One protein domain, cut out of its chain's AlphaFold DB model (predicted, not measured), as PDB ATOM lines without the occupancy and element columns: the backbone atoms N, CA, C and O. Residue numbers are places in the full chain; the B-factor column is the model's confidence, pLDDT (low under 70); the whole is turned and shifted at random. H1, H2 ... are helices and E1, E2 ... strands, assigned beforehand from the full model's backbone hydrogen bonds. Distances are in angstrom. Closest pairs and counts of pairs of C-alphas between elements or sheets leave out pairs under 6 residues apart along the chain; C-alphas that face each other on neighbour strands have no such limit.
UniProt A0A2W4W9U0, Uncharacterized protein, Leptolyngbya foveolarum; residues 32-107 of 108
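Overview. This is residues 32 to 107 of the 108 residues of an uncharacterized protein of Leptolyngbya foveolarum (UniProt A0A2W4W9U0). One long helix, H1, sticks out with its residues 32 to 59 as a straight arm from a small compact head. The head holds the short helices H2 and H3, a small hairpin of strands E1 and E2, and the loop of residues 81 to 100. The printed part has 76 residues, with three named helices and two named strands in the order H1, H2, E1, E2, H3; the class is mostly helix, and the sheet E1 - E2 is antiparallel. The whole is extended, with a radius of gyration of the C-alphas of 20.6 A and spans of 68 by 27 by 20 A; the arm makes the length.

Arrangement. H1, residues 32 to 62, and H2, residues 65 to 68, meet only through their link. E1, residues 72 to 75, and E2, residues 78 to 80, form a hairpin, antiparallel at 168 degrees, with N 73 and O 79 at 3.2 A. The closest C-alphas of H2 and E1, Cys 66 and Ser 72, are 6.4 A apart. H3, residues 101 to 104, is close to H2 but not clearly touching, with the closest C-alphas, Arg 68 and Lys 101, 6.0 A apart. H1 is apart from E1, E2 and H3. In H1 every O i to N i+4 pair is within hydrogen-bond range; H2 and H3 are too short for such a pair.

Along the chain. H1 begins at C-alpha 32, (30.582, 20.108, 69.077), and measures 44.9 A. H2 measures 5.9 A, E1 8.8 A and E2 5.6 A. H3, 5.4 A, ends at C-alpha 104, (31.636, -30.344, 27.611).

Size, cuts and confidence. The C-alphas farthest apart, Cys 32 and Val 107, are 69.9 A apart. The printed part has no cut. The link E2 to H3 is long, with 20 residues. Residues 58 to 62 and 103 to 107 have pLDDT under 70.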
ATOM      1  N   CYS A  32      31.433  21.297  69.083       94.44
ATOM      2  CA  CYS A  32      30.582  20.108  69.077       94.44
ATOM      3  C   CYS A  32      30.320  19.596  67.651       94.44
ATOM      4  O   CYS A  32      30.455  18.400  67.392       94.44
ATOM      5  N   ALA A  33      30.033  20.497  66.707       94.88
ATOM      6  CA  ALA A  33      29.856  20.153  65.302       94.88
ATOM      7  C   ALA A  33      31.134  19.551  64.704       94.88
ATOM      8  O   ALA A  33      31.062  18.515  64.048       94.88
ATOM      9  N   MET A  34      32.307  20.137  64.964       95.94
ATOM     10  CA  MET A  34      33.582  19.591  64.483       95.94
ATOM     11  C   MET A  34      33.823  18.169  64.999       95.94
ATOM     12  O   MET A  34      34.171  17.281  64.219       95.94
ATOM     13  N   VAL A  35      33.586  17.930  66.294       96.44
ATOM     14  CA  VAL A  35      33.726  16.596  66.894       96.44
ATOM     15  C   VAL A  35      32.724  15.621  66.273       96.44
ATOM     16  O   VAL A  35      33.121  14.536  65.845       96.44
ATOM     17  N   ALA A  36      31.455  16.007  66.144       96.56
ATOM     18  CA  ALA A  36      30.422  15.167  65.544       96.56
ATOM     19  C   ALA A  36      30.773  14.772  64.100       96.56
ATOM     20  O   ALA A  36      30.756  13.588  63.760       96.56
ATOM     21  N   TRP A  37      31.171  15.735  63.268       96.75
ATOM     22  CA  TRP A  37      31.575  15.472  61.886       96.75
ATOM     23  C   TRP A  37      32.829  14.603  61.794       96.75
ATOM     24  O   TRP A  37      32.897  13.723  60.935       96.75
ATOM     25  N   SER A  38      33.795  14.788  62.699       96.62
ATOM     26  CA  SER A  38      34.985  13.935  62.753       96.62
ATOM     27  C   SER A  38      34.613  12.473  63.025       96.62
ATOM     28  O   SER A  38      35.050  11.587  62.289       96.62
ATOM     29  N   LEU A  39      33.719  12.219  63.987       96.56
ATOM     30  CA  LEU A  39      33.251  10.874  64.319       96.56
ATOM     31  C   LEU A  39      32.482  10.245  63.157       96.56
ATOM     32  O   LEU A  39      32.769   9.110  62.779       96.56
ATOM     33  N   VAL A  40      31.556  10.992  62.548       97.25
ATOM     34  CA  VAL A  40      30.807  10.529  61.371       97.25
ATOM     35  C   VAL A  40      31.768  10.149  60.248       97.25
ATOM     36  O   VAL A  40      31.678   9.043  59.717       97.25
ATOM     37  N   SER A  41      32.741  11.010  59.938       95.94
ATOM     38  CA  SER A  41      33.722  10.739  58.884       95.94
ATOM     39  C   SER A  41      34.558   9.487  59.176       95.94
ATOM     40  O   SER A  41      34.724   8.643  58.296       95.94
ATOM     41  N   ALA A  42      35.011   9.300  60.419       96.06
ATOM     42  CA  ALA A  42      35.782   8.130  60.827       96.06
ATOM     43  C   ALA A  42      34.970   6.831  60.685       96.06
ATOM     44  O   ALA A  42      35.485   5.826  60.181       96.06
ATOM     45  N   ILE A  43      33.690   6.858  61.066       95.75
ATOM     46  CA  ILE A  43      32.775   5.719  60.917       95.75
ATOM     47  C   ILE A  43      32.559   5.406  59.433       95.75
ATOM     48  O   ILE A  43      32.714   4.256  59.018       95.75
ATOM     49  N   THR A  44      32.266   6.414  58.610       96.31
ATOM     50  CA  THR A  44      32.052   6.231  57.169       96.31
ATOM     51  C   THR A  44      33.294   5.664  56.481       96.31
ATOM     52  O   THR A  44      33.186   4.713  55.707       96.31
ATOM     53  N   LEU A  45      34.488   6.176  56.792       95.19
ATOM     54  CA  LEU A  45      35.742   5.659  56.236       95.19
ATOM     55  C   LEU A  45      36.002   4.210  56.671       95.19
ATOM     56  O   LEU A  45      36.398   3.374  55.854       95.19
ATOM     57  N   SER A  46      35.723   3.875  57.929       93.44
ATOM     58  CA  SER A  46      35.851   2.505  58.445       93.44
ATOM     59  C   SER A  46      34.893   1.541  57.738       93.44
ATOM     60  O   SER A  46      35.273   0.430  57.359       93.44
ATOM     61  N   PHE A  47      33.662   1.980  57.470       94.56
ATOM     62  CA  PHE A  47      32.691   1.191  56.722       94.56
ATOM     63  C   PHE A  47      33.136   0.970  55.271       94.56
ATOM     64  O   PHE A  47      33.195  -0.168  54.804       94.56
ATOM     65  N   ILE A  48      33.539   2.036  54.571       93.81
ATOM     66  CA  ILE A  48      34.020   1.959  53.182       93.81
ATOM     67  C   ILE A  48      35.231   1.026  53.074       93.81
ATOM     68  O   ILE A  48      35.290   0.186  52.175       93.81
ATOM     69  N   THR A  49      36.204   1.146  53.977       90.38
ATOM     70  CA  THR A  49      37.404   0.293  53.961       90.38
ATOM     71  C   THR A  49      37.062  -1.177  54.198       90.38
ATOM     72  O   THR A  49      37.613  -2.044  53.517       90.38
ATOM     73  N   THR A  50      36.109  -1.465  55.085       89.44
ATOM     74  CA  THR A  50      35.606  -2.823  55.327       89.44
ATOM     75  C   THR A  50      34.905  -3.385  54.094       89.44
ATOM     76  O   THR A  50      35.251  -4.473  53.642       89.44
ATOM     77  N   VAL A  51      33.996  -2.625  53.476       89.56
ATOM     78  CA  VAL A  51      33.301  -3.047  52.248       89.56
ATOM     79  C   VAL A  51      34.292  -3.322  51.118       89.56
ATOM     80  O   VAL A  51      34.204  -4.354  50.455       89.56
ATOM     81  N   ARG A  52      35.288  -2.450  50.918       84.81
ATOM     82  CA  ARG A  52      36.331  -2.656  49.899       84.81
ATOM     83  C   ARG A  52      37.138  -3.929  50.150       84.81
ATOM     84  O   ARG A  52      37.447  -4.639  49.194       84.81
ATOM     85  N   ARG A  53      37.453  -4.240  51.411       79.81
ATOM     86  CA  ARG A  53      38.115  -5.499  51.788       79.81
ATOM     87  C   ARG A  53      37.222  -6.705  51.511       79.81
ATOM     88  O   ARG A  53      37.695  -7.672  50.923       79.81
ATOM     89  N   SER A  54      35.935  -6.629  51.843       76.81
ATOM     90  CA  SER A  54      34.972  -7.690  51.535       76.81
ATOM     91  C   SER A  54      34.863  -7.943  50.031       76.81
ATOM     92  O   SER A  54      34.913  -9.091  49.608       76.81
ATOM     93  N   ILE A  55      34.810  -6.893  49.203       77.19
ATOM     94  CA  ILE A  55      34.793  -7.028  47.737       77.19
ATOM     95  C   ILE A  55      36.099  -7.646  47.220       77.19
ATOM     96  O   ILE A  55      36.062  -8.507  46.345       77.19
ATOM     97  N   ALA A  56      37.254  -7.249  47.760       74.19
ATOM     98  CA  ALA A  56      38.534  -7.851  47.389       74.19
ATOM     99  C   ALA A  56      38.582  -9.353  47.728       74.19
ATOM    100  O   ALA A  56      39.041 -10.148  46.910       74.19
ATOM    101  N   ASN A  57      38.044  -9.747  48.883       73.44
ATOM    102  CA  ASN A  57      37.919 -11.152  49.270       73.44
ATOM    103  C   ASN A  57      36.936 -11.908  48.366       73.44
ATOM    104  O   ASN A  57      37.246 -13.007  47.917       73.44
ATOM    105  N   LEU A  58      35.794 -11.306  48.021       68.62
ATOM    106  CA  LEU A  58      34.864 -11.891  47.051       68.62
ATOM    107  C   LEU A  58      35.536 -12.081  45.689       68.62
ATOM    108  O   LEU A  58      35.352 -13.119  45.067       68.62
ATOM    109  N   ARG A  59      36.361 -11.127  45.239       67.81
ATOM    110  CA  ARG A  59      37.109 -11.252  43.983       67.81
ATOM    111  C   ARG A  59      38.067 -12.444  43.999       67.81
ATOM    112  O   ARG A  59      38.161 -13.123  42.985       67.81
ATOM    113  N   LYS A  60      38.722 -12.726  45.132       69.62
ATOM    114  CA  LYS A  60      39.542 -13.938  45.303       69.62
ATOM    115  C   LYS A  60      38.706 -15.214  45.203       69.62
ATOM    116  O   LYS A  60      39.092 -16.138  44.504       69.62
ATOM    117  N   VAL A  61      37.530 -15.248  45.831       67.44
ATOM    118  CA  VAL A  61      36.622 -16.406  45.741       67.44
ATOM    119  C   VAL A  61      36.100 -16.599  44.311       67.44
ATOM    120  O   VAL A  61      36.059 -17.722  43.822       67.44
ATOM    121  N   TYR A  62      35.775 -15.515  43.599       65.81
ATOM    122  CA  TYR A  62      35.379 -15.564  42.185       65.81
ATOM    123  C   TYR A  62      36.498 -16.033  41.245       65.81
ATOM    124  O   TYR A  62      36.200 -16.504  40.150       65.81
ATOM    125  N   GLN A  63      37.771 -15.906  41.634       76.06
ATOM    126  CA  GLN A  63      38.896 -16.418  40.846       76.06
ATOM    127  C   GLN A  63      39.010 -17.947  40.887       76.06
ATOM    128  O   GLN A  63      39.743 -18.505  40.075       76.06
ATOM    129  N   ILE A  64      38.294 -18.629  41.786       83.19
ATOM    130  CA  ILE A  64      38.306 -20.088  41.897       83.19
ATOM    131  C   ILE A  64      37.329 -20.672  40.856       83.19
ATOM    132  O   ILE A  64      36.112 -20.535  41.009       83.19
ATOM    133  N   PRO A  65      37.812 -21.364  39.807       81.75
ATOM    134  CA  PRO A  65      36.972 -21.807  38.695       81.75
ATOM    135  C   PRO A  65      36.183 -23.100  38.998       81.75
ATOM    136  O   PRO A  65      35.379 -23.549  38.179       81.75
ATOM    137  N   CYS A  66      36.375 -23.709  40.177       84.38
ATOM    138  CA  CYS A  66      35.841 -25.029  40.541       84.38
ATOM    139  C   CYS A  66      34.313 -25.151  40.455       84.38
ATOM    140  O   CYS A  66      33.818 -26.228  40.138       84.38
ATOM    141  N   SER A  67      33.555 -24.077  40.697       83.19
ATOM    142  CA  SER A  67      32.083 -24.106  40.642       83.19
ATOM    143  C   SER A  67      31.529 -24.335  39.228       83.19
ATOM    144  O   SER A  67      30.423 -24.857  39.075       83.19
ATOM    145  N   ARG A  68      32.302 -23.978  38.192       85.12
ATOM    146  CA  ARG A  68      31.932 -24.112  36.772       85.12
ATOM    147  C   ARG A  68      32.659 -25.260  36.060       85.12
ATOM    148  O   ARG A  68      32.499 -25.413  34.851       85.12
ATOM    149  N   CYS A  69      33.445 -26.052  36.792       87.62
ATOM    150  CA  CYS A  69      34.261 -27.131  36.241       87.62
ATOM    151  C   CYS A  69      33.437 -28.405  35.984       87.62
ATOM    152  O   CYS A  69      32.657 -28.807  36.847       87.62
ATOM    153  N   ALA A  70      33.625 -29.076  34.846       87.00
ATOM    154  CA  ALA A  70      32.947 -30.327  34.486       87.00
ATOM    155  C   ALA A  70      33.188 -31.455  35.504       87.00
ATOM    156  O   ALA A  70      32.283 -32.233  35.801       87.00
ATOM    157  N   PHE A  71      34.369 -31.473  36.122       87.00
ATOM    158  CA  PHE A  71      34.782 -32.461  37.122       87.00
ATOM    159  C   PHE A  71      34.301 -32.161  38.551       87.00
ATOM    160  O   PHE A  71      34.619 -32.909  39.477       87.00
ATOM    161  N   SER A  72      33.560 -31.065  38.767       87.12
ATOM    162  CA  SER A  72      33.007 -30.738  40.084       87.12
ATOM    163  C   SER A  72      31.861 -31.697  40.425       87.12
ATOM    164  O   SER A  72      30.856 -31.733  39.706       87.12
ATOM    165  N   THR A  73      31.960 -32.409  41.541       85.31
ATOM    166  CA  THR A  73      30.876 -33.257  42.058       85.31
ATOM    167  C   THR A  73      30.091 -32.514  43.138       85.31
ATOM    168  O   THR A  73      30.644 -31.712  43.885       85.31
ATOM    169  N   SER A  74      28.785 -32.781  43.241       82.25
ATOM    170  CA  SER A  74      27.911 -32.176  44.265       82.25
ATOM    171  C   SER A  74      28.002 -32.870  45.635       82.25
ATOM    172  O   SER A  74      27.204 -32.578  46.526       82.25
ATOM    173  N   ASP A  75      28.936 -33.807  45.805       84.56
ATOM    174  CA  ASP A  75      29.138 -34.544  47.050       84.56
ATOM    175  C   ASP A  75      30.144 -33.806  47.946       84.56
ATOM    176  O   ASP A  75      31.226 -33.410  47.510       84.56
ATOM    177  N   TYR A  76      29.806 -33.643  49.226       80.31
ATOM    178  CA  TYR A  76      30.666 -32.986  50.210       80.31
ATOM    179  C   TYR A  76      32.008 -33.709  50.402       80.31
ATOM    180  O   TYR A  76      33.020 -33.070  50.699       80.31
ATOM    181  N   ARG A  77      32.040 -35.038  50.229       83.25
ATOM    182  CA  ARG A  77      33.269 -35.831  50.390       83.25
ATOM    183  C   ARG A  77      34.184 -35.770  49.173       83.25
ATOM    184  O   ARG A  77      35.385 -35.982  49.321       83.25
ATOM    185  N   LEU A  78      33.633 -35.482  47.997       85.81
ATOM    186  CA  LEU A  78      34.367 -35.475  46.740       85.81
ATOM    187  C   LEU A  78      34.019 -34.215  45.948       85.81
ATOM    188  O   LEU A  78      33.160 -34.218  45.074       85.81
ATOM    189  N   LYS A  79      34.720 -33.123  46.252       85.94
ATOM    190  CA  LYS A  79      34.501 -31.812  45.620       85.94
ATOM    191  C   LYS A  79      34.888 -31.782  44.133       85.94
ATOM    192  O   LYS A  79      34.276 -31.063  43.349       85.94
ATOM    193  N   CYS A  80      35.912 -32.544  43.748       88.25
ATOM    194  CA  CYS A  80      36.401 -32.686  42.375       88.25
ATOM    195  C   CYS A  80      36.890 -34.121  42.166       88.25
ATOM    196  O   CYS A  80      37.521 -34.680  43.064       88.25
ATOM    197  N   SER A  81      36.618 -34.706  40.998       88.81
ATOM    198  CA  SER A  81      37.034 -36.077  40.673       88.81
ATOM    199  C   SER A  81      38.521 -36.212  40.321       88.81
ATOM    200  O   SER A  81      39.085 -37.282  40.527       88.81
ATOM    201  N   VAL A  82      39.165 -35.144  39.832       89.19
ATOM    202  CA  VAL A  82      40.586 -35.156  39.420       89.19
ATOM    203  C   VAL A  82      41.504 -34.761  40.579       89.19
ATOM    204  O   VAL A  82      42.469 -35.455  40.886       89.19
ATOM    205  N   ARG A  83      41.179 -33.653  41.257       86.50
ATOM    206  CA  ARG A  83      41.978 -33.071  42.350       86.50
ATOM    207  C   ARG A  83      41.112 -32.793  43.585       86.50
ATOM    208  O   ARG A  83      40.716 -31.649  43.811       86.50
ATOM    209  N   PRO A  84      40.771 -33.813  44.391       85.25
ATOM    210  CA  PRO A  84      39.842 -33.656  45.511       85.25
ATOM    211  C   PRO A  84      40.392 -32.811  46.672       85.25
ATOM    212  O   PRO A  84      39.606 -32.186  47.383       85.25
ATOM    213  N   THR A  85      41.711 -32.775  46.871       84.75
ATOM    214  CA  THR A  85      42.373 -32.040  47.965       84.75
ATOM    215  C   THR A  85      42.478 -30.538  47.714       84.75
ATOM    216  O   THR A  85      42.341 -29.761  48.651       84.75
ATOM    217  N   GLU A  86      42.664 -30.130  46.458       84.75
ATOM    218  CA  GLU A  86      42.888 -28.728  46.062       84.75
ATOM    219  C   GLU A  86      41.580 -28.008  45.668       84.75
ATOM    220  O   GLU A  86      41.535 -26.794  45.495       84.75
ATOM    221  N   ALA A  87      40.473 -28.739  45.514       83.94
ATOM    222  CA  ALA A  87      39.209 -28.178  45.048       83.94
ATOM    223  C   ALA A  87      38.592 -27.163  46.032       83.94
ATOM    224  O   ALA A  87      38.479 -27.418  47.234       83.94
ATOM    225  N   PHE A  88      38.087 -26.046  45.490       83.56
ATOM    226  CA  PHE A  88      37.492 -24.929  46.244       83.56
ATOM    227  C   PHE A  88      38.453 -24.242  47.236       83.56
ATOM    228  O   PHE A  88      37.995 -23.601  48.183       83.56
ATOM    229  N   SER A  89      39.767 -24.350  47.026       85.62
ATOM    230  CA  SER A  89      40.788 -23.584  47.750       85.62
ATOM    231  C   SER A  89      41.435 -22.526  46.842       85.62
ATOM    232  O   SER A  89      41.196 -22.494  45.631       85.62
ATOM    233  N   GLU A  90      42.261 -21.648  47.420       81.69
ATOM    234  CA  GLU A  90      43.059 -20.682  46.646       81.69
ATOM    235  C   GLU A  90      44.089 -21.377  45.726       81.69
ATOM    236  O   GLU A  90      44.521 -20.783  44.743       81.69
ATOM    237  N   GLU A  91      44.437 -22.643  45.984       82.12
ATOM    238  CA  GLU A  91      45.371 -23.434  45.163       82.12
ATOM    239  C   GLU A  91      44.758 -23.840  43.815       82.12
ATOM    240  O   GLU A  91      45.477 -24.059  42.844       82.12
ATOM    241  N   ALA A  92      43.425 -23.878  43.721       82.38
ATOM    242  CA  ALA A  92      42.725 -24.158  42.471       82.38
ATOM    243  C   ALA A  92      42.587 -22.933  41.547       82.38
ATOM    244  O   ALA A  92      42.026 -23.054  40.450       82.38
ATOM    245  N   ILE A  93      43.073 -21.753  41.954       84.06
ATOM    246  CA  ILE A  93      43.135 -20.575  41.082       84.06
ATOM    247  C   ILE A  93      44.116 -20.881  39.940       84.06
ATOM    248  O   ILE A  93      45.317 -20.999  40.153       84.06
ATOM    249  N   GLY A  94      43.598 -21.006  38.715       82.88
ATOM    250  CA  GLY A  94      44.399 -21.396  37.549       82.88
ATOM    251  C   GLY A  94      44.600 -22.908  37.389       82.88
ATOM    252  O   GLY A  94      45.581 -23.318  36.777       82.88
ATOM    253  N   CYS A  95      43.691 -23.729  37.927       85.19
ATOM    254  CA  CYS A  95      43.702 -25.183  37.741       85.19
ATOM    255  C   CYS A  95      43.890 -25.576  36.259       85.19
ATOM    256  O   CYS A  95      43.098 -25.173  35.407       85.19
ATOM    257  N   TYR A  96      44.921 -26.378  35.970       84.50
ATOM    258  CA  TYR A  96      45.262 -26.836  34.614       84.50
ATOM    259  C   TYR A  96      44.221 -27.807  34.039       84.50
ATOM    260  O   TYR A  96      43.968 -27.815  32.839       84.50
ATOM    261  N   ASP A  97      43.574 -28.576  34.915       85.56
ATOM    262  CA  ASP A  97      42.559 -29.575  34.570       85.56
ATOM    263  C   ASP A  97      41.148 -28.955  34.452       85.56
ATOM    264  O   ASP A  97      40.136 -29.658  34.489       85.56
ATOM    265  N   PHE A  98      41.047 -27.621  34.401       86.56
ATOM    266  CA  PHE A  98      39.766 -26.933  34.307       86.56
ATOM    267  C   PHE A  98      39.133 -27.125  32.928       86.56
ATOM    268  O   PHE A  98      39.640 -26.643  31.917       86.56
ATOM    269  N   GLU A  99      37.949 -27.730  32.919       85.62
ATOM    270  CA  GLU A  99      37.085 -27.817  31.747       85.62
ATOM    271  C   GLU A  99      35.725 -27.207  32.086       85.62
ATOM    272  O   GLU A  99      35.161 -27.493  33.146       85.62
ATOM    273  N   SER A 100      35.191 -26.323  31.241       83.56
ATOM    274  CA  SER A 100      33.911 -25.678  31.536       83.56
ATOM    275  C   SER A 100      32.750 -26.642  31.276       83.56
ATOM    276  O   SER A 100      32.671 -27.254  30.214       83.56
ATOM    277  N   LYS A 101      31.796 -26.729  32.217       82.38
ATOM    278  CA  LYS A 101      30.573 -27.546  32.047       82.38
ATOM    279  C   LYS A 101      29.839 -27.246  30.735       82.38
ATOM    280  O   LYS A 101      29.308 -28.150  30.105       82.38
ATOM    281  N   GLU A 102      29.827 -25.977  30.333       77.44
ATOM    282  CA  GLU A 102      29.183 -25.506  29.103       77.44
ATOM    283  C   GLU A 102      29.899 -26.003  27.833       77.44
ATOM    284  O   GLU A 102      29.227 -26.326  26.858       77.44
ATOM    285  N   ALA A 103      31.235 -26.106  27.831       67.81
ATOM    286  CA  ALA A 103      31.977 -26.622  26.679       67.81
ATOM    287  C   ALA A 103      31.807 -28.137  26.528       67.81
ATOM    288  O   ALA A 103      31.591 -28.615  25.418       67.81
ATOM    289  N   THR A 104      31.830 -28.886  27.634       64.12
ATOM    290  CA  THR A 104      31.636 -30.344  27.611       64.12
ATOM    291  C   THR A 104      30.230 -30.726  27.127       64.12
ATOM    292  O   THR A 104      30.055 -31.740  26.460       64.12
ATOM    293  N   GLN A 105      29.219 -29.895  27.405       60.41
ATOM    294  CA  GLN A 105      27.830 -30.140  27.000       60.41
ATOM    295  C   GLN A 105      27.549 -29.823  25.516       60.41
ATOM    296  O   GLN A 105      26.524 -30.242  24.996       60.41
ATOM    297  N   LEU A 106      28.450 -29.109  24.831       62.94
ATOM    298  CA  LEU A 106      28.366 -28.803  23.393       62.94
ATOM    299  C   LEU A 106      29.004 -29.880  22.496       62.94
ATOM    300  O   LEU A 106      28.900 -29.794  21.274       62.94
ATOM    301  N   VAL A 107      29.681 -30.867  23.088       57.41
ATOM    302  CA  VAL A 107      30.372 -31.960  22.379       57.41
ATOM    303  C   VAL A 107      29.595 -33.290  22.478       57.41
ATOM    304  O   VAL A 107      29.952 -34.259  21.808       57.41
TER     305      VAL A 107